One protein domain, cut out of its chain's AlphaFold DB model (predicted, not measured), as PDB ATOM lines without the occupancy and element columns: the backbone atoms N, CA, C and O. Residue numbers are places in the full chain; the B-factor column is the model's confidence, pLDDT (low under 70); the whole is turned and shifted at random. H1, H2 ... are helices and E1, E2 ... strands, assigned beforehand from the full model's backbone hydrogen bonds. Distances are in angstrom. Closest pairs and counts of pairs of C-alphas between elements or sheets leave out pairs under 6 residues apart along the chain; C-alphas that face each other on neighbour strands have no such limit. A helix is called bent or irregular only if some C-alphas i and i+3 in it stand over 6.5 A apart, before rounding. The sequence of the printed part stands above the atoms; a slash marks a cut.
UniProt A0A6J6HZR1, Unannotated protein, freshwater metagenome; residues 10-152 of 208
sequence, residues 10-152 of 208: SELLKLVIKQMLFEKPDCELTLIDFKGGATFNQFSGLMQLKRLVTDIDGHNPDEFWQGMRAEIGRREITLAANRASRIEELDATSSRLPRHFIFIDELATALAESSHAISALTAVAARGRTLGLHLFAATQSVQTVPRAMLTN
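AT A GLANCE: This is residues 10 to 152 of the 208 residues of the protein "Unannotated protein" of freshwater metagenome (UniProt A0A6J6HZR1). A parallel sheet of four strands stands between helices: H1 covers one face, and H4 packs on the other face, with the long H2 running side by side with H4. The short H3 sits at the end of the sheet where E3 ends, and the small H5 packs on H4. The printed part has 143 residues, with five named helices and four named strands in the order H1 E1 E2 H2 E3 H3 H4 E4 H5; across the sheet the order is E2 E1 E3 E4. The class is mixed, helices and strands, in three layers, with H3 and H4 on one face and H1 on the other. The whole is compact, with a radius of gyration of the C-alphas of 15.0 A, and it spans 41 by 31 by 29 A.

IN THESE COORDINATES: Begin in the sheet: E1, residues 27 to 33, and E3, residues 99 to 105, are each 19.7 A long. Beside them find E2, residues 49 to 54, and E4, residues 133 to 137. Find C-alpha 10 at (-92.738, 388.145, 6.595); from there H1 runs 20.0 A to residue 23. H2, residues 61 to 81, is 30.5 A long and ends with C-alpha 81 at (-115.323, 397.271, -23.384). H3 is residues 107 to 113, and H4, residues 115 to 131, is 22.2 A long. H4 is irregular, with C-alphas 126 and 129 lying 7.8 A apart, and has a kink of 44 degrees near residue 125. H5, residues 147 to 150, ends with C-alpha 150 at (-87.102, 392.728, -12.024).

HOW THE PARTS SIT: Look first between the inner strands E1 and E3, where N 30 and O 101 are 2.9 A apart, within hydrogen-bond range. For E2 and E1 see N 33 and O 53, 2.8 A; for E3 and E4, N 102 and O 134, 2.9 A. H1 lies over E3 at a height over the sheet of 9.9 A, along the strands; C-alphas 10 and 105, their closest, are 6.8 A apart. On the opposite face H4 is over E4 and stands up from the sheet at 45 degrees; their closest C-alphas, 128 and 134, are 5.9 A apart. E3, H3 H4, E4 form a strand-helix-strand unit, two parallel neighbour strands with helices between, and its crossover is right-handed. E2, H2, E3 form a split one, with E1 between the strands, also right-handed. H4 is the hub: it touches H2 at a shallow tilt of 27 degrees, the same way, closest at C-alphas 65 and 117, 5.5 A. With residues 121 to 126 alone it touches H5, closest at C-alphas 122 and 149, 5.1 A. H3 and H4 only just touch, only at the corner by their link, with 3 pairs of C-alphas within 8 A, the closest being 111 and 118, 5.5 A. H2 only grazes the sheet, with residues 61 to 75, and H1 and H2 are apart. Every O i to N i+4 pair is within hydrogen-bond range in H1, H2 and H3, and 11 of 13 in H4; H5 is too short for such a pair.

THE WHOLE: The two C-alphas farthest apart, those of Thr 93 and Gln 143, are 43.7 A apart. The printed part has no cut. The links E1 to E2 and H2 to E3 are long. Confidence is under 70 at residues 35 to 37 and 56 to 59; the mean pLDDT of the printed part is 91.0.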
ATOM      1  N   SER A  10     -91.362 388.569   6.331       90.62
ATOM      2  CA  SER A  10     -92.738 388.145   6.595       90.62
ATOM      3  C   SER A  10     -93.459 389.109   7.548       90.62
ATOM      4  O   SER A  10     -94.613 389.461   7.315       90.62
ATOM      5  N   GLU A  11     -92.773 389.627   8.574       91.94
ATOM      6  CA  GLU A  11     -93.313 390.679   9.454       91.94
ATOM      7  C   GLU A  11     -93.589 391.976   8.695       91.94
ATOM      8  O   GLU A  11     -94.665 392.560   8.824       91.94
ATOM      9  N   LEU A  12     -92.659 392.401   7.841       94.12
ATOM     10  CA  LEU A  12     -92.837 393.606   7.042       94.12
ATOM     11  C   LEU A  12     -93.978 393.454   6.026       94.12
ATOM     12  O   LEU A  12     -94.769 394.380   5.862       94.12
ATOM     13  N   LEU A  13     -94.123 392.291   5.384       94.81
ATOM     14  CA  LEU A  13     -95.271 392.006   4.516       94.81
ATOM     15  C   LEU A  13     -96.589 392.099   5.294       94.81
ATOM     16  O   LEU A  13     -97.516 392.756   4.825       94.81
ATOM     17  N   LYS A  14     -96.663 391.525   6.502       94.00
ATOM     18  CA  LYS A  14     -97.845 391.630   7.374       94.00
ATOM     19  C   LYS A  14     -98.183 393.083   7.718       94.00
ATOM     20  O   LYS A  14     -99.354 393.454   7.652       94.00
ATOM     21  N   LEU A  15     -97.186 393.909   8.047       94.75
ATOM     22  CA  LEU A  15     -97.380 395.341   8.305       94.75
ATOM     23  C   LEU A  15     -97.923 396.073   7.072       94.75
ATOM     24  O   LEU A  15     -98.869 396.849   7.184       94.75
ATOM     25  N   VAL A  16     -97.368 395.791   5.891       95.50
ATOM     26  CA  VAL A  16     -97.822 396.390   4.627       95.50
ATOM     27  C   VAL A  16     -99.253 395.968   4.297       95.50
ATOM     28  O   VAL A  16    -100.049 396.823   3.916       95.50
ATOM     29  N   ILE A  17     -99.607 394.690   4.475       95.94
ATOM     30  CA  ILE A  17    -100.981 394.199   4.280       95.94
ATOM     31  C   ILE A  17    -101.941 394.946   5.207       95.94
ATOM     32  O   ILE A  17    -102.940 395.480   4.736       95.94
ATOM     33  N   LYS A  18    -101.624 395.038   6.506       94.06
ATOM     34  CA  LYS A  18    -102.467 395.738   7.488       94.06
ATOM     35  C   LYS A  18    -102.666 397.213   7.128       94.06
ATOM     36  O   LYS A  18    -103.805 397.670   7.075       94.06
ATOM     37  N   GLN A  19    -101.587 397.938   6.821       94.75
ATOM     38  CA  GLN A  19    -101.681 399.343   6.411       94.75
ATOM     39  C   GLN A  19    -102.493 399.504   5.121       94.75
ATOM     40  O   GLN A  19    -103.300 400.420   5.002       94.75
ATOM     41  N   MET A  20    -102.298 398.609   4.151       94.94
ATOM     42  CA  MET A  20    -103.038 398.639   2.894       94.94
ATOM     43  C   MET A  20    -104.536 398.431   3.127       94.94
ATOM     44  O   MET A  20    -105.325 399.205   2.597       94.94
ATOM     45  N   LEU A  21    -104.927 397.448   3.941       94.81
ATOM     46  CA  LEU A  21    -106.335 397.175   4.249       94.81
ATOM     47  C   LEU A  21    -107.007 398.350   4.965       94.81
ATOM     48  O   LEU A  21    -108.178 398.625   4.715       94.81
ATOM     49  N   PHE A  22    -106.262 399.061   5.815       94.56
ATOM     50  CA  PHE A  22    -106.734 400.288   6.453       94.56
ATOM     51  C   PHE A  22    -106.994 401.406   5.426       94.56
ATOM     52  O   PHE A  22    -108.050 402.030   5.440       94.56
ATOM     53  N   GLU A  23    -106.066 401.623   4.492       94.69
ATOM     54  CA  GLU A  23    -106.162 402.676   3.464       94.69
ATOM     55  C   GLU A  23    -107.127 402.339   2.313       94.69
ATOM     56  O   GLU A  23    -107.663 403.226   1.639       94.69
ATOM     57  N   LYS A  24    -107.298 401.047   2.016       93.31
ATOM     58  CA  LYS A  24    -108.050 400.509   0.876       93.31
ATOM     59  C   LYS A  24    -108.929 399.338   1.331       93.31
ATOM     60  O   LYS A  24    -108.678 398.202   0.934       93.31
ATOM     61  N   PRO A  25    -109.990 399.598   2.116       92.56
ATOM     62  CA  PRO A  25    -110.861 398.537   2.618       92.56
ATOM     63  C   PRO A  25    -111.639 397.826   1.501       92.56
ATOM     64  O   PRO A  25    -111.933 396.642   1.638       92.56
ATOM     65  N   ASP A  26    -111.924 398.523   0.396       92.50
ATOM     66  CA  ASP A  26    -112.538 397.958  -0.811       92.50
ATOM     67  C   ASP A  26    -111.466 397.526  -1.824       92.50
ATOM     68  O   ASP A  26    -111.214 398.180  -2.846       92.50
ATOM     69  N   CYS A  27    -110.756 396.456  -1.479       95.69
ATOM     70  CA  CYS A  27    -109.744 395.840  -2.322       95.69
ATOM     71  C   CYS A  27    -109.920 394.325  -2.393       95.69
ATOM     72  O   CYS A  27    -110.653 393.715  -1.618       95.69
ATOM     73  N   GLU A  28    -109.202 393.722  -3.332       97.31
ATOM     74  CA  GLU A  28    -109.029 392.281  -3.425       97.31
ATOM     75  C   GLU A  28    -107.619 391.912  -2.962       97.31
ATOM     76  O   GLU A  28    -106.649 392.622  -3.241       97.31
ATOM     77  N   LEU A  29    -107.495 390.774  -2.287       97.44
ATOM     78  CA  LEU A  29    -106.248 390.296  -1.710       97.44
ATOM     79  C   LEU A  29    -105.992 388.841  -2.112       97.44
ATOM     80  O   LEU A  29    -106.844 387.969  -1.945       97.44
ATOM     81  N   THR A  30    -104.797 388.569  -2.626       96.25
ATOM     82  CA  THR A  30    -104.281 387.212  -2.824       96.25
ATOM     83  C   THR A  30    -102.968 387.068  -2.080       96.25
ATOM     84  O   THR A  30    -102.067 387.887  -2.245       96.25
ATOM     85  N   LEU A  31    -102.880 386.033  -1.255       94.81
ATOM     86  CA  LEU A  31    -101.745 385.759  -0.386       94.81
ATOM     87  C   LEU A  31    -101.162 384.406  -0.765       94.81
ATOM     88  O   LEU A  31    -101.911 383.443  -0.916       94.81
ATOM     89  N   ILE A  32     -99.850 384.348  -0.945       92.19
ATOM     90  CA  ILE A  32     -99.157 383.168  -1.452       92.19
ATOM     91  C   ILE A  32     -97.950 382.883  -0.559       92.19
ATOM     92  O   ILE A  32     -97.029 383.696  -0.495       92.19
ATOM     93  N   ASP A  33     -97.975 381.749   0.133       87.88
ATOM     94  CA  ASP A  33     -96.954 381.309   1.086       87.88
ATOM     95  C   ASP A  33     -96.394 379.947   0.652       87.88
ATOM     96  O   ASP A  33     -97.000 378.895   0.880       87.88
ATOM     97  N   PHE A  34     -95.240 379.971  -0.019       74.56
ATOM     98  CA  PHE A  34     -94.554 378.765  -0.470       74.56
ATOM     99  C   PHE A  34     -93.398 378.431   0.471       74.56
ATOM    100  O   PHE A  34     -92.303 378.958   0.285       74.56
ATOM    101  N   LYS A  35     -93.659 377.577   1.478       68.56
ATOM    102  CA  LYS A  35     -92.694 376.806   2.314       68.56
ATOM    103  C   LYS A  35     -93.342 376.233   3.593       68.56
ATOM    104  O   LYS A  35     -92.667 376.074   4.609       68.56
ATOM    105  N   GLY A  36     -94.657 375.997   3.600       60.22
ATOM    106  CA  GLY A  36     -95.378 375.646   4.833       60.22
ATOM    107  C   GLY A  36     -95.369 376.765   5.886       60.22
ATOM    108  O   GLY A  36     -95.600 376.519   7.072       60.22
ATOM    109  N   GLY A  37     -95.077 378.005   5.473       63.62
ATOM    110  CA  GLY A  37     -95.225 379.173   6.320       63.62
ATOM    111  C   GLY A  37     -96.695 379.375   6.681       63.62
ATOM    112  O   GLY A  37     -97.606 379.153   5.886       63.62
ATOM    113  N   ALA A  38     -96.937 379.790   7.920       74.81
ATOM    114  CA  ALA A  38     -98.231 380.308   8.348       74.81
ATOM    115  C   ALA A  38     -98.249 381.846   8.276       74.81
ATOM    116  O   ALA A  38     -99.030 382.480   8.993       74.81
ATOM    117  N   THR A  39     -97.376 382.462   7.460       85.44
ATOM    118  CA  THR A  39     -97.144 383.917   7.447       85.44
ATOM    119  C   THR A  39     -98.455 384.657   7.236       85.44
ATOM    120  O   THR A  39     -98.735 385.654   7.908       85.44
ATOM    121  N   PHE A  40     -99.280 384.144   6.327       91.12
ATOM    122  CA  PHE A  40    -100.530 384.771   5.930       91.12
ATOM    123  C   PHE A  40    -101.786 384.173   6.573       91.12
ATOM    124  O   PHE A  40    -102.866 384.731   6.390       91.12
ATOM    125  N   ASN A  41    -101.675 383.118   7.389       89.00
ATOM    126  CA  ASN A  41    -102.840 382.433   7.973       89.00
ATOM    127  C   ASN A  41    -103.708 383.342   8.847       89.00
ATOM    128  O   ASN A  41    -104.924 383.186   8.881       89.00
ATOM    129  N   GLN A  42    -103.109 384.343   9.494       89.75
ATOM    130  CA  GLN A  42    -103.838 385.349  10.277       89.75
ATOM    131  C   GLN A  42    -104.833 386.193   9.450       89.75
ATOM    132  O   GLN A  42    -105.633 386.927  10.020       89.75
ATOM    133  N   PHE A  43    -104.771 386.125   8.117       92.94
ATOM    134  CA  PHE A  43    -105.631 386.870   7.199       92.94
ATOM    135  C   PHE A  43    -106.716 386.003   6.536       92.94
ATOM    136  O   PHE A  43    -107.465 386.517   5.708       92.94
ATOM    137  N   SER A  44    -106.827 384.713   6.883       90.75
ATOM    138  CA  SER A  44    -107.724 383.743   6.228       90.75
ATOM    139  C   SER A  44    -109.219 384.091   6.287       90.75
ATOM    140  O   SER A  44    -109.984 383.625   5.449       90.75
ATOM    141  N   GLY A  45    -109.640 384.924   7.244       90.69
ATOM    142  CA  GLY A  45    -111.038 385.333   7.440       90.69
ATOM    143  C   GLY A  45    -111.407 386.714   6.886       90.69
ATOM    144  O   GLY A  45    -112.486 387.215   7.190       90.69
ATOM    145  N   LEU A  46    -110.520 387.375   6.137       95.06
ATOM    146  CA  LEU A  46    -110.794 388.717   5.617       95.06
ATOM    147  C   LEU A  46    -111.767 388.686   4.434       95.06
ATOM    148  O   LEU A  46    -111.589 387.904   3.506       95.06
ATOM    149  N   MET A  47    -112.723 389.620   4.398       95.06
ATOM    150  CA  MET A  47    -113.659 389.766   3.268       95.06
ATOM    151  C   MET A  47    -112.950 390.089   1.944       95.06
ATOM    152  O   MET A  47    -113.427 389.730   0.873       95.06
ATOM    153  N   GLN A  48    -111.803 390.765   2.018       96.44
ATOM    154  CA  GLN A  48    -110.978 391.126   0.867       96.44
ATOM    155  C   GLN A  48    -110.211 389.926   0.298       96.44
ATOM    156  O   GLN A  48    -109.733 389.983  -0.837       96.44
ATOM    157  N   LEU A  49    -110.034 388.852   1.077       96.19
ATOM    158  CA  LEU A  49    -109.221 387.709   0.682       96.19
ATOM    159  C   LEU A  49    -109.937 386.895  -0.399       96.19
ATOM    160  O   LEU A  49    -110.864 386.139  -0.129       96.19
ATOM    161  N   LYS A  50    -109.444 386.996  -1.634       94.56
ATOM    162  CA  LYS A  50    -109.888 386.160  -2.752       94.56
ATOM    163  C   LYS A  50    -109.287 384.767  -2.716       94.56
ATOM    164  O   LYS A  50    -109.936 383.802  -3.111       94.56
ATOM    165  N   ARG A  51    -108.009 384.673  -2.344       91.94
ATOM    166  CA  ARG A  51    -107.295 383.397  -2.326       91.94
ATOM    167  C   ARG A  51    -106.109 383.453  -1.376       91.94
ATOM    168  O   ARG A  51    -105.297 384.373  -1.460       91.94
ATOM    169  N   LEU A  52    -106.017 382.450  -0.515       91.06
ATOM    170  CA  LEU A  52    -104.830 382.129   0.260       91.06
ATOM    171  C   LEU A  52    -104.280 380.820  -0.303       91.06
ATOM    172  O   LEU A  52    -104.977 379.811  -0.305       91.06
ATOM    173  N   VAL A  53    -103.069 380.876  -0.841       88.38
ATOM    174  CA  VAL A  53    -102.342 379.720  -1.358       88.38
ATOM    175  C   VAL A  53    -101.256 379.411  -0.347       88.38
ATOM    176  O   VAL A  53    -100.249 380.113  -0.277       88.38
ATOM    177  N   THR A  54    -101.506 378.410   0.481       82.62
ATOM    178  CA  THR A  54    -100.495 377.771   1.325       82.62
ATOM    179  C   THR A  54    -100.108 376.464   0.669       82.62
ATOM    180  O   THR A  54    -100.982 375.861   0.057       82.62
ATOM    181  N   ASP A  55     -98.852 376.061   0.835       70.44
ATOM    182  CA  ASP A  55     -98.304 374.719   0.596       70.44
ATOM    183  C   ASP A  55     -99.048 373.863  -0.450       70.44
ATOM    184  O   ASP A  55    -100.150 373.364  -0.233       70.44
ATOM    185  N   ILE A  56     -98.429 373.701  -1.614       56.50
ATOM    186  CA  ILE A  56     -99.045 373.191  -2.854       56.50
ATOM    187  C   ILE A  56     -99.439 371.717  -2.759       56.50
ATOM    188  O   ILE A  56    -100.060 371.182  -3.676       56.50
ATOM    189  N   ASP A  57     -99.106 371.060  -1.654       49.31
ATOM    190  CA  ASP A  57     -99.385 369.661  -1.373       49.31
ATOM    191  C   ASP A  57    -100.906 369.407  -1.309       49.31
ATOM    192  O   ASP A  57    -101.526 369.322  -0.252       49.31
ATOM    193  N   GLY A  58    -101.536 369.310  -2.483       55.06
ATOM    194  CA  GLY A  58    -102.942 368.955  -2.666       55.06
ATOM    195  C   GLY A  58    -103.700 369.714  -3.762       55.06
ATOM    196  O   GLY A  58    -104.774 369.259  -4.146       55.06
ATOM    197  N   HIS A  59    -103.176 370.825  -4.295       61.59
ATOM    198  CA  HIS A  59    -103.836 371.591  -5.365       61.59
ATOM    199  C   HIS A  59    -102.972 371.622  -6.620       61.59
ATOM    200  O   HIS A  59    -101.756 371.707  -6.520       61.59
ATOM    201  N   ASN A  60    -103.595 371.590  -7.802       76.62
ATOM    202  CA  ASN A  60    -102.875 371.749  -9.060       76.62
ATOM    203  C   ASN A  60    -102.375 373.202  -9.178       76.62
ATOM    204  O   ASN A  60    -103.181 374.111  -9.411       76.62
ATOM    205  N   PRO A  61    -101.070 373.455  -9.022       80.94
ATOM    206  CA  PRO A  61    -100.561 374.817  -9.005       80.94
ATOM    207  C   PRO A  61    -100.731 375.534 -10.340       80.94
ATOM    208  O   PRO A  61    -100.939 376.748 -10.388       80.94
ATOM    209  N   ASP A  62    -100.735 374.779 -11.438       87.56
ATOM    210  CA  ASP A  62    -100.967 375.335 -12.763       87.56
ATOM    211  C   ASP A  62    -102.357 375.967 -12.877       87.56
ATOM    212  O   ASP A  62    -102.483 377.032 -13.479       87.56
ATOM    213  N   GLU A  63    -103.389 375.393 -12.254       88.69
ATOM    214  CA  GLU A  63    -104.742 375.970 -12.264       88.69
ATOM    215  C   GLU A  63    -104.791 377.317 -11.544       88.69
ATOM    216  O   GLU A  63    -105.466 378.251 -11.991       88.69
ATOM    217  N   PHE A  64    -104.041 377.458 -10.447       90.69
ATOM    218  CA  PHE A  64    -103.919 378.732  -9.754       90.69
ATOM    219  C   PHE A  64    -103.307 379.800 -10.670       90.69
ATOM    220  O   PHE A  64    -103.886 380.880 -10.844       90.69
ATOM    221  N   TRP A  65    -102.171 379.487 -11.297       92.62
ATOM    222  CA  TRP A  65    -101.456 380.417 -12.169       92.62
ATOM    223  C   TRP A  65    -102.220 380.723 -13.464       92.62
ATOM    224  O   TRP A  65    -102.233 381.870 -13.921       92.62
ATOM    225  N   GLN A  66    -102.926 379.744 -14.031       93.00
ATOM    226  CA  GLN A  66    -103.842 379.949 -15.155       93.00
ATOM    227  C   GLN A  66    -105.012 380.856 -14.764       93.00
ATOM    228  O   GLN A  66    -105.331 381.785 -15.506       93.00
ATOM    229  N   GLY A  67    -105.589 380.672 -13.572       93.88
ATOM    230  CA  GLY A  67    -106.617 381.559 -13.030       93.88
ATOM    231  C   GLY A  67    -106.131 383.004 -12.883       93.88
ATOM    232  O   GLY A  67    -106.845 383.938 -13.244       93.88
ATOM    233  N   MET A  68    -104.885 383.208 -12.448       95.06
ATOM    234  CA  MET A  68    -104.283 384.545 -12.396       95.06
ATOM    235  C   MET A  68    -104.155 385.171 -13.792       95.06
ATOM    236  O   MET A  68    -104.434 386.356 -13.967       95.06
ATOM    237  N   ARG A  69    -103.787 384.388 -14.814       95.56
ATOM    238  CA  ARG A  69    -103.757 384.873 -16.206       95.56
ATOM    239  C   ARG A  69    -105.149 385.183 -16.747       95.56
ATOM    240  O   ARG A  69    -105.305 386.178 -17.453       95.56
ATOM    241  N   ALA A  70    -106.142 384.368 -16.409       96.25
ATOM    242  CA  ALA A  70    -107.529 384.618 -16.774       96.25
ATOM    243  C   ALA A  70    -108.040 385.925 -16.147       96.25
ATOM    244  O   ALA A  70    -108.692 386.706 -16.831       96.25
ATOM    245  N   GLU A  71    -107.675 386.220 -14.896       96.75
ATOM    246  CA  GLU A  71    -108.019 387.489 -14.242       96.75
ATOM    247  C   GLU A  71    -107.380 388.699 -14.940       96.75
ATOM    248  O   GLU A  71    -108.048 389.711 -15.150       96.75
ATOM    249  N   ILE A  72    -106.117 388.590 -15.368       97.56
ATOM    250  CA  ILE A  72    -105.466 389.623 -16.192       97.56
ATOM    251  C   ILE A  72    -106.275 389.867 -17.474       97.56
ATOM    252  O   ILE A  72    -106.626 391.010 -17.764       97.56
ATOM    253  N   GLY A  73    -106.617 388.799 -18.202       97.56
ATOM    254  CA  GLY A  73    -107.405 388.888 -19.434       97.56
ATOM    255  C   GLY A  73    -108.809 389.457 -19.209       97.56
ATOM    256  O   GLY A  73    -109.256 390.310 -19.970       97.56
ATOM    257  N   ARG A  74    -109.487 389.066 -18.121       97.06
ATOM    258  CA  ARG A  74    -110.797 389.613 -17.733       97.06
ATOM    259  C   ARG A  74    -110.723 391.127 -17.561       97.06
ATOM    260  O   ARG A  74    -111.554 391.841 -18.113       97.06
ATOM    261  N   ARG A  75    -109.716 391.618 -16.833       97.62
ATOM    262  CA  ARG A  75    -109.516 393.057 -16.603       97.62
ATOM    263  C   ARG A  75    -109.202 393.805 -17.900       97.62
ATOM    264  O   ARG A  75    -109.740 394.888 -18.106       97.62
ATOM    265  N   GLU A  76    -108.395 393.225 -18.789       97.50
ATOM    266  CA  GLU A  76    -108.113 393.784 -20.122       97.50
ATOM    267  C   GLU A  76    -109.392 393.915 -20.966       97.50
ATOM    268  O   GLU A  76    -109.653 394.979 -21.528       97.50
ATOM    269  N   ILE A  77    -110.232 392.874 -20.992       97.19
ATOM    270  CA  ILE A  77    -111.526 392.884 -21.691       97.19
ATOM    271  C   ILE A  77    -112.456 393.948 -21.098       97.19
ATOM    272  O   ILE A  77    -113.080 394.697 -21.848       97.19
ATOM    273  N   THR A  78    -112.533 394.061 -19.767       96.44
ATOM    274  CA  THR A  78    -113.350 395.087 -19.100       96.44
ATOM    275  C   THR A  78    -112.895 396.502 -19.462       96.44
ATOM    276  O   THR A  78    -113.741 397.341 -19.770       96.44
ATOM    277  N   LEU A  79    -111.587 396.777 -19.474       96.62
ATOM    278  CA  LEU A  79    -111.062 398.079 -19.900       96.62
ATOM    279  C   LEU A  79    -111.408 398.376 -21.362       96.62
ATOM    280  O   LEU A  79    -111.929 399.450 -21.665       96.62
ATOM    281  N   ALA A  80    -111.193 397.407 -22.255       96.56
ATOM    282  CA  ALA A  80    -111.487 397.554 -23.676       96.56
ATOM    283  C   ALA A  80    -112.979 397.824 -23.939       96.56
ATOM    284  O   ALA A  80    -113.313 398.736 -24.696       96.56
ATOM    285  N   ALA A  81    -113.875 397.091 -23.267       96.06
ATOM    286  CA  ALA A  81    -115.323 397.271 -23.384       96.06
ATOM    287  C   ALA A  81    -115.785 398.678 -22.962       96.06
ATOM    288  O   ALA A  81    -116.734 399.209 -23.533       96.06
ATOM    289  N   ASN A  82    -115.079 399.301 -22.014       96.00
ATOM    290  CA  ASN A  82    -115.362 400.653 -21.529       96.00
ATOM    291  C   ASN A  82    -114.519 401.740 -22.219       96.00
ATOM    292  O   ASN A  82    -114.588 402.901 -21.827       96.00
ATOM    293  N   ARG A  83    -113.719 401.390 -23.241       95.56
ATOM    294  CA  ARG A  83    -112.769 402.301 -23.916       95.56
ATOM    295  C   ARG A  83    -111.819 403.012 -22.941       95.56
ATOM    296  O   ARG A  83    -111.386 404.132 -23.197       95.56
ATOM    297  N   ALA A  84    -111.494 402.346 -21.838       96.19
ATOM    298  CA  ALA A  84    -110.619 402.849 -20.794       96.19
ATOM    299  C   ALA A  84    -109.187 402.358 -21.021       96.19
ATOM    300  O   ALA A  84    -108.946 401.191 -21.333       96.19
ATOM    301  N   SER A  85    -108.214 403.242 -20.825       94.69
ATOM    302  CA  SER A  85    -106.792 402.916 -20.897       94.69
ATOM    303  C   SER A  85    -106.237 402.385 -19.580       94.69
ATOM    304  O   SER A  85    -105.148 401.823 -19.593       94.69
ATOM    305  N   ARG A  86    -106.947 402.582 -18.458       95.50
ATOM    306  CA  ARG A  86    -106.554 402.200 -17.088       95.50
ATOM    307  C   ARG A  86    -107.768 402.076 -16.169       95.50
ATOM    308  O   ARG A  86    -108.805 402.673 -16.443       95.50
ATOM    309  N   ILE A  87    -107.627 401.363 -15.049       94.81
ATOM    310  CA  ILE A  87    -108.747 401.155 -14.112       94.81
ATOM    311  C   ILE A  87    -109.306 402.444 -13.507       94.81
ATOM    312  O   ILE A  87    -110.474 402.474 -13.141       94.81
ATOM    313  N   GLU A  88    -108.504 403.506 -13.398       93.62
ATOM    314  CA  GLU A  88    -108.961 404.791 -12.861       93.62
ATOM    315  C   GLU A  88    -109.955 405.512 -13.784       93.62
ATOM    316  O   GLU A  88    -110.616 406.444 -13.341       93.62
ATOM    317  N   GLU A  89    -110.054 405.101 -15.051       94.44
ATOM    318  CA  GLU A  89    -111.000 405.651 -16.033       94.44
ATOM    319  C   GLU A  89    -112.341 404.894 -16.050       94.44
ATOM    320  O   GLU A  89    -113.263 405.307 -16.747       94.44
ATOM    321  N   LEU A  90    -112.462 403.791 -15.300       92.94
ATOM    322  CA  LEU A  90    -113.708 403.031 -15.204       92.94
ATOM    323  C   LEU A  90    -114.737 403.752 -14.333       92.94
ATOM    324  O   LEU A  90    -114.411 404.337 -13.298       92.94
ATOM    325  N   ASP A  91    -116.004 403.634 -14.723       85.25
ATOM    326  CA  ASP A  91    -117.122 404.111 -13.922       85.25
ATOM    327  C   ASP A  91    -117.255 403.262 -12.649       85.25
ATOM    328  O   ASP A  91    -117.446 402.040 -12.684       85.25
ATOM    329  N   ALA A  92    -117.169 403.940 -11.504       79.56
ATOM    330  CA  ALA A  92    -117.213 403.336 -10.181       79.56
ATOM    331  C   ALA A  92    -118.546 402.640  -9.852       79.56
ATOM    332  O   ALA A  92    -118.587 401.888  -8.879       79.56
ATOM    333  N   THR A  93    -119.611 402.884 -10.622       78.44
ATOM    334  CA  THR A  93    -120.949 402.323 -10.380       78.44
ATOM    335  C   THR A  93    -121.282 401.116 -11.254       78.44
ATOM    336  O   THR A  93    -121.943 400.196 -10.782       78.44
ATOM    337  N   SER A  94    -120.809 401.084 -12.502       80.25
ATOM    338  CA  SER A  94    -121.248 400.105 -13.509       80.25
ATOM    339  C   SER A  94    -120.174 399.090 -13.913       80.25
ATOM    340  O   SER A  94    -120.501 397.985 -14.343       80.25
ATOM    341  N   SER A  95    -118.891 399.432 -13.769       84.75
ATOM    342  CA  SER A  95    -117.774 398.627 -14.288       84.75
ATOM    343  C   SER A  95    -116.550 398.616 -13.365       84.75
ATOM    344  O   SER A  95    -115.431 398.337 -13.799       84.75
ATOM    345  N   ARG A  96    -116.755 398.880 -12.067       87.94
ATOM    346  CA  ARG A  96    -115.686 398.964 -11.063       87.94
ATOM    347  C   ARG A  96    -114.866 397.676 -10.996       87.94
ATOM    348  O   ARG A  96    -115.385 396.591 -10.741       87.94
ATOM    349  N   LEU A  97    -113.551 397.828 -11.124       93.88
ATOM    350  CA  LEU A  97    -112.573 396.796 -10.796       93.88
ATOM    351  C   LEU A  97    -111.826 397.200  -9.519       93.88
ATOM    352  O   LEU A  97    -111.045 398.156  -9.563       93.88
ATOM    353  N   PRO A  98    -112.015 396.492  -8.388       94.19
ATOM    354  CA  PRO A  98    -111.229 396.745  -7.190       94.19
ATOM    355  C   PRO A  98    -109.731 396.574  -7.460       94.19
ATOM    356  O   PRO A  98    -109.305 395.756  -8.290       94.19
ATOM    357  N   ARG A  99    -108.916 397.343  -6.730       96.06
ATOM    358  CA  ARG A  99    -107.461 397.144  -6.705       96.06
ATOM    359  C   ARG A  99    -107.184 395.758  -6.136       96.06
ATOM    360  O   ARG A  99    -107.720 395.424  -5.085       96.06
ATOM    361  N   HIS A 100    -106.347 394.978  -6.808       97.56
ATOM    362  CA  HIS A 100    -105.998 393.628  -6.377       97.56
ATOM    363  C   HIS A 100    -104.539 393.585  -5.953       97.56
ATOM    364  O   HIS A 100    -103.627 393.810  -6.753       97.56
ATOM    365  N   PHE A 101    -104.327 393.317  -4.675       97.94
ATOM    366  CA  PHE A 101    -103.018 393.197  -4.068       97.94
ATOM    367  C   PHE A 101    -102.622 391.725  -3.978       97.94
ATOM    368  O   PHE A 101    -103.354 390.905  -3.429       97.94
ATOM    369  N   ILE A 102    -101.459 391.395  -4.530       97.56
ATOM    370  CA  ILE A 102    -100.922 390.037  -4.579       97.56
ATOM    371  C   ILE A 102     -99.642 390.031  -3.753       97.56
ATOM    372  O   ILE A 102     -98.674 390.701  -4.118       97.56
ATOM    373  N   PHE A 103     -99.640 389.297  -2.647       96.88
ATOM    374  CA  PHE A 103     -98.485 389.132  -1.774       96.88
ATOM    375  C   PHE A 103     -97.908 387.734  -1.925       96.88
ATOM    376  O   PHE A 103     -98.642 386.752  -1.877       96.88
ATOM    377  N   ILE A 104     -96.591 387.665  -2.079       94.88
ATOM    378  CA  ILE A 104     -95.840 386.419  -2.199       94.88
ATOM    379  C   ILE A 104     -94.723 386.439  -1.168       94.88
ATOM    380  O   ILE A 104     -93.847 387.310  -1.234       94.88
ATOM    381  N   ASP A 105     -94.762 385.493  -0.236       92.38
ATOM    382  CA  ASP A 105     -93.602 385.139   0.573       92.38
ATOM    383  C   ASP A 105     -92.834 384.031  -0.160       92.38
ATOM    384  O   ASP A 105     -93.422 383.065  -0.637       92.38
ATOM    385  N   GLU A 106     -91.526 384.220  -0.318       91.38
ATOM    386  CA  GLU A 106     -90.640 383.354  -1.107       91.38
ATOM    387  C   GLU A 106     -90.973 383.239  -2.619       91.38
ATOM    388  O   GLU A 106     -91.259 382.174  -3.170       91.38
ATOM    389  N   LEU A 107     -90.839 384.356  -3.344       93.81
ATOM    390  CA  LEU A 107     -90.990 384.434  -4.803       93.81
ATOM    391  C   LEU A 107     -90.126 383.416  -5.557       93.81
ATOM    392  O   LEU A 107     -90.572 382.880  -6.565       93.81
ATOM    393  N   ALA A 108     -88.892 383.158  -5.114       92.25
ATOM    394  CA  ALA A 108     -88.022 382.198  -5.790       92.25
ATOM    395  C   ALA A 108     -88.639 380.789  -5.813       92.25
ATOM    396  O   ALA A 108     -88.559 380.109  -6.834       92.25
ATOM    397  N   THR A 109     -89.299 380.382  -4.726       90.25
ATOM    398  CA  THR A 109     -90.002 379.098  -4.651       90.25
ATOM    399  C   THR A 109     -91.252 379.103  -5.530       90.25
ATOM    400  O   THR A 109     -91.431 378.164  -6.298       90.25
ATOM    401  N   ALA A 110     -92.029 380.195  -5.534       90.31
ATOM    402  CA  ALA A 110     -93.165 380.367  -6.451       90.31
ATOM    403  C   ALA A 110     -92.777 380.180  -7.928       90.31
ATOM    404  O   ALA A 110     -93.500 379.585  -8.718       90.31
ATOM    405  N   LEU A 111     -91.628 380.727  -8.329       92.44
ATOM    406  CA  LEU A 111     -91.165 380.662  -9.716       92.44
ATOM    407  C   LEU A 111     -90.604 379.286 -10.090       92.44
ATOM    408  O   LEU A 111     -90.631 378.932 -11.266       92.44
ATOM    409  N   ALA A 112     -90.080 378.539  -9.117       89.31
ATOM    410  CA  ALA A 112     -89.537 377.199  -9.326       89.31
ATOM    411  C   ALA A 112     -90.629 376.125  -9.463       89.31
ATOM    412  O   ALA A 112     -90.381 375.071 -10.039       89.31
ATOM    413  N   GLU A 113     -91.824 376.401  -8.949       85.06
ATOM    414  CA  GLU A 113     -92.973 375.499  -8.955       85.06
ATOM    415  C   GLU A 113     -93.533 375.241 -10.365       85.06
ATOM    416  O   GLU A 113     -93.838 374.103 -10.710       85.06
ATOM    417  N   SER A 114     -93.690 376.287 -11.188       86.38
ATOM    418  CA  SER A 114     -94.323 376.169 -12.506       86.38
ATOM    419  C   SER A 114     -93.873 377.245 -13.499       86.38
ATOM    420  O   SER A 114     -93.717 378.424 -13.176       86.38
ATOM    421  N   SER A 115     -93.769 376.868 -14.779       89.00
ATOM    422  CA  SER A 115     -93.558 377.821 -15.878       89.00
ATOM    423  C   SER A 115     -94.738 378.793 -16.058       89.00
ATOM    424  O   SER A 115     -94.546 379.940 -16.487       89.00
ATOM    425  N   HIS A 116     -95.951 378.391 -15.660       92.38
ATOM    426  CA  HIS A 116     -97.120 379.268 -15.628       92.38
ATOM    427  C   HIS A 116     -96.955 380.386 -14.594       92.38
ATOM    428  O   HIS A 116     -97.376 381.512 -14.876       92.38
ATOM    429  N   ALA A 117     -96.285 380.122 -13.466       92.94
ATOM    430  CA  ALA A 117     -95.990 381.122 -12.439       92.94
ATOM    431  C   ALA A 117     -95.126 382.254 -13.001       92.94
ATOM    432  O   ALA A 117     -95.477 383.433 -12.898       92.94
ATOM    433  N   ILE A 118     -94.035 381.897 -13.690       93.94
ATOM    434  CA  ILE A 118     -93.142 382.857 -14.352       93.94
ATOM    435  C   ILE A 118     -93.930 383.736 -15.325       93.94
ATOM    436  O   ILE A 118     -93.805 384.966 -15.301       93.94
ATOM    437  N   SER A 119     -94.757 383.120 -16.174       94.00
ATOM    438  CA  SER A 119     -95.544 383.841 -17.173       94.00
ATOM    439  C   SER A 119     -96.576 384.778 -16.533       94.00
ATOM    440  O   SER A 119     -96.645 385.956 -16.897       94.00
ATOM    441  N   ALA A 120     -97.339 384.289 -15.551       95.31
ATOM    442  CA  ALA A 120     -98.369 385.052 -14.854       95.31
ATOM    443  C   ALA A 120     -97.776 386.244 -14.096       95.31
ATOM    444  O   ALA A 120     -98.179 387.386 -14.323       95.31
ATOM    445  N   LEU A 121     -96.766 386.015 -13.256       95.94
ATOM    446  CA  LEU A 121     -96.160 387.063 -12.436       95.94
ATOM    447  C   LEU A 121     -95.410 388.101 -13.272       95.94
ATOM    448  O   LEU A 121     -95.430 389.286 -12.940       95.94
ATOM    449  N   THR A 122     -94.806 387.698 -14.395       95.69
ATOM    450  CA  THR A 122     -94.183 388.654 -15.324       95.69
ATOM    451  C   THR A 122     -95.242 389.543 -15.973       95.69
ATOM    452  O   THR A 122     -95.039 390.752 -16.091       95.69
ATOM    453  N   ALA A 123     -96.399 388.979 -16.341       95.44
ATOM    454  CA  ALA A 123     -97.518 389.746 -16.877       95.44
ATOM    455  C   ALA A 123     -98.107 390.715 -15.837       95.44
ATOM    456  O   ALA A 123     -98.322 391.884 -16.164       95.44
ATOM    457  N   VAL A 124     -98.293 390.275 -14.584       96.88
ATOM    458  CA  VAL A 124     -98.714 391.153 -13.475       96.88
ATOM    459  C   VAL A 124     -97.714 392.289 -13.284       96.88
ATOM    460  O   VAL A 124     -98.116 393.446 -13.222       96.88
ATOM    461  N   ALA A 125     -96.413 391.993 -13.229       95.38
ATOM    462  CA  ALA A 125     -95.397 393.022 -13.042       95.38
ATOM    463  C   ALA A 125     -95.425 394.055 -14.185       95.38
ATOM    464  O   ALA A 125     -95.394 395.258 -13.929       95.38
ATOM    465  N   ALA A 126     -95.530 393.603 -15.437       94.88
ATOM    466  CA  ALA A 126     -95.497 394.475 -16.609       94.88
ATOM    467  C   ALA A 126     -96.773 395.315 -16.801       94.88
ATOM    468  O   ALA A 126     -96.686 396.481 -17.183       94.88
ATOM    469  N   ARG A 127     -97.958 394.739 -16.559       95.38
ATOM    470  CA  ARG A 127     -99.258 395.364 -16.884       95.38
ATOM    471  C   ARG A 127    -100.059 395.807 -15.662       95.38
ATOM    472  O   ARG A 127    -101.072 396.491 -15.800       95.38
ATOM    473  N   GLY A 128     -99.604 395.459 -14.461       94.56
ATOM    474  CA  GLY A 128    -100.395 395.576 -13.242       94.56
ATOM    475  C   GLY A 128    -100.839 396.995 -12.919       94.56
ATOM    476  O   GLY A 128    -101.992 397.190 -12.549       94.56
ATOM    477  N   ARG A 129     -99.994 398.008 -13.165       93.56
ATOM    478  CA  ARG A 129    -100.358 399.418 -12.932       93.56
ATOM    479  C   ARG A 129    -101.655 399.799 -13.645       93.56
ATOM    480  O   ARG A 129    -102.514 400.424 -13.036       93.56
ATOM    481  N   THR A 130    -101.772 399.423 -14.912       95.44
ATOM    482  CA  THR A 130    -102.923 399.752 -15.752       95.44
ATOM    483  C   THR A 130    -104.167 398.971 -15.346       95.44
ATOM    484  O   THR A 130    -105.266 399.516 -15.359       95.44
ATOM    485  N   LEU A 131    -103.985 397.711 -14.948       97.19
ATOM    486  CA  LEU A 131    -105.058 396.778 -14.588       97.19
ATOM    487  C   LEU A 131    -105.458 396.838 -13.104       97.19
ATOM    488  O   LEU A 131    -106.338 396.095 -12.665       97.19
ATOM    489  N   GLY A 132    -104.811 397.693 -12.308       96.25
ATOM    490  CA  GLY A 132    -105.024 397.757 -10.863       96.25
ATOM    491  C   GLY A 132    -104.523 396.531 -10.098       96.25
ATOM    492  O   GLY A 132    -105.015 396.275  -9.002       96.25
ATOM    493  N   LEU A 133    -103.583 395.772 -10.667       97.75
ATOM    494  CA  LEU A 133    -102.914 394.646 -10.016       97.75
ATOM    495  C   LEU A 133    -101.588 395.123  -9.409       97.75
ATOM    496  O   LEU A 133    -100.767 395.748 -10.085       97.75
ATOM    497  N   HIS A 134    -101.355 394.804  -8.140       96.19
ATOM    498  CA  HIS A 134    -100.189 395.262  -7.392       96.19
ATOM    499  C   HIS A 134     -99.457 394.075  -6.764       96.19
ATOM    500  O   HIS A 134     -99.972 393.440  -5.849       96.19
ATOM    501  N   LEU A 135     -98.247 393.792  -7.253       96.94
ATOM    502  CA  LEU A 135     -97.422 392.673  -6.794       96.94
ATOM    503  C   LEU A 135     -96.441 393.107  -5.697       96.94
ATOM    504  O   LEU A 135     -95.576 393.956  -5.917       96.94
ATOM    505  N   PHE A 136     -96.542 392.454  -4.544       96.81
ATOM    506  CA  PHE A 136     -95.623 392.537  -3.418       96.81
ATOM    507  C   PHE A 136     -94.947 391.182  -3.256       96.81
ATOM    508  O   PHE A 136     -95.574 390.207  -2.868       96.81
ATOM    509  N   ALA A 137     -93.657 391.114  -3.561       95.44
ATOM    510  CA  ALA A 137     -92.918 389.861  -3.521       95.44
ATOM    511  C   ALA A 137     -91.728 389.966  -2.570       95.44
ATOM    512  O   ALA A 137     -90.946 390.921  -2.659       95.44
ATOM    513  N   ALA A 138     -91.579 388.995  -1.678       94.75
ATOM    514  CA  ALA A 138     -90.393 388.789  -0.859       94.75
ATOM    515  C   ALA A 138     -89.615 387.569  -1.357       94.75
ATOM    516  O   ALA A 138     -90.198 386.614  -1.846       94.75
ATOM    517  N   THR A 139     -88.293 387.604  -1.255       93.69
ATOM    518  CA  THR A 139     -87.420 386.472  -1.588       93.69
ATOM    519  C   THR A 139     -86.139 386.566  -0.777       93.69
ATOM    520  O   THR A 139     -85.790 387.648  -0.294       93.69
ATOM    521  N   GLN A 140     -85.443 385.448  -0.608       92.50
ATOM    522  CA  GLN A 140     -84.107 385.465  -0.010       92.50
ATOM    523  C   GLN A 140     -83.062 386.018  -0.977       92.50
ATOM    524  O   GLN A 140     -82.236 386.824  -0.567       92.50
ATOM    525  N   SER A 141     -83.170 385.653  -2.256       92.25
ATOM    526  CA  SER A 141     -82.287 386.116  -3.327       92.25
ATOM    527  C   SER A 141     -83.070 386.376  -4.613       92.25
ATOM    528  O   SER A 141     -84.122 385.774  -4.852       92.25
ATOM    529  N   VAL A 142     -82.573 387.288  -5.453       94.38
ATOM    530  CA  VAL A 142     -83.157 387.587  -6.770       94.38
ATOM    531  C   VAL A 142     -82.458 386.885  -7.927       94.38
ATOM    532  O   VAL A 142     -82.872 387.077  -9.067       94.38
ATOM    533  N   GLN A 143     -81.430 386.070  -7.676       92.94
ATOM    534  CA  GLN A 143     -80.655 385.424  -8.742       92.94
ATOM    535  C   GLN A 143     -81.515 384.560  -9.677       92.94
ATOM    536  O   GLN A 143     -81.277 384.527 -10.882       92.94
ATOM    537  N   THR A 144     -82.543 383.904  -9.140       90.62
ATOM    538  CA  THR A 144     -83.474 383.059  -9.903       90.62
ATOM    539  C   THR A 144     -84.649 383.835 -10.503       90.62
ATOM    540  O   THR A 144     -85.446 383.270 -11.250       90.62
ATOM    541  N   VAL A 145     -84.781 385.133 -10.206       94.44
ATOM    542  CA  VAL A 145     -85.906 385.949 -10.671       94.44
ATOM    543  C   VAL A 145     -85.616 386.478 -12.081       94.44
ATOM    544  O   VAL A 145     -84.609 387.161 -12.290       94.44
ATOM    545  N   PRO A 146     -86.508 386.250 -13.066       94.25
ATOM    546  CA  PRO A 146     -86.307 386.723 -14.429       94.25
ATOM    547  C   PRO A 146     -86.070 388.232 -14.510       94.25
ATOM    548  O   PRO A 146     -86.824 389.039 -13.957       94.25
ATOM    549  N   ARG A 147     -85.068 388.644 -15.297       91.56
ATOM    550  CA  ARG A 147     -84.710 390.064 -15.463       91.56
ATOM    551  C   ARG A 147     -85.883 390.920 -15.952       91.56
ATOM    552  O   ARG A 147     -86.050 392.039 -15.479       91.56
ATOM    553  N   ALA A 148     -86.721 390.382 -16.842       90.38
ATOM    554  CA  ALA A 148     -87.926 391.053 -17.342       90.38
ATOM    555  C   ALA A 148     -88.976 391.335 -16.249       90.38
ATOM    556  O   ALA A 148     -89.759 392.277 -16.364       90.38
ATOM    557  N   MET A 149     -88.988 390.548 -15.171       94.00
ATOM    558  CA  MET A 149     -89.814 390.822 -13.997       94.00
ATOM    559  C   MET A 149     -89.158 391.897 -13.124       94.00
ATOM    560  O   MET A 149     -89.807 392.877 -12.758       94.00
ATOM    561  N   LEU A 150     -87.852 391.774 -12.854       92.56
ATOM    562  CA  LEU A 150     -87.102 392.728 -12.024       92.56
ATOM    563  C   LEU A 150     -87.169 394.172 -12.545       92.56
ATOM    564  O   LEU A 150     -87.224 395.106 -11.744       92.56
ATOM    565  N   THR A 151     -87.192 394.383 -13.865       91.25
ATOM    566  CA  THR A 151     -87.321 395.723 -14.480       91.25
ATOM    567  C   THR A 151     -88.664 396.397 -14.189       91.25
ATOM    568  O   THR A 151     -88.754 397.629 -14.176       91.25
ATOM    569  N   ASN A 152     -89.699 395.605 -13.917       92.50
ATOM    570  CA  ASN A 152     -91.035 396.079 -13.581       92.50
ATOM    571  C   ASN A 152     -91.274 396.165 -12.060       92.50
ATOM    572  O   ASN A 152     -92.112 396.944 -11.607       92.50
TER     573      ASN A 152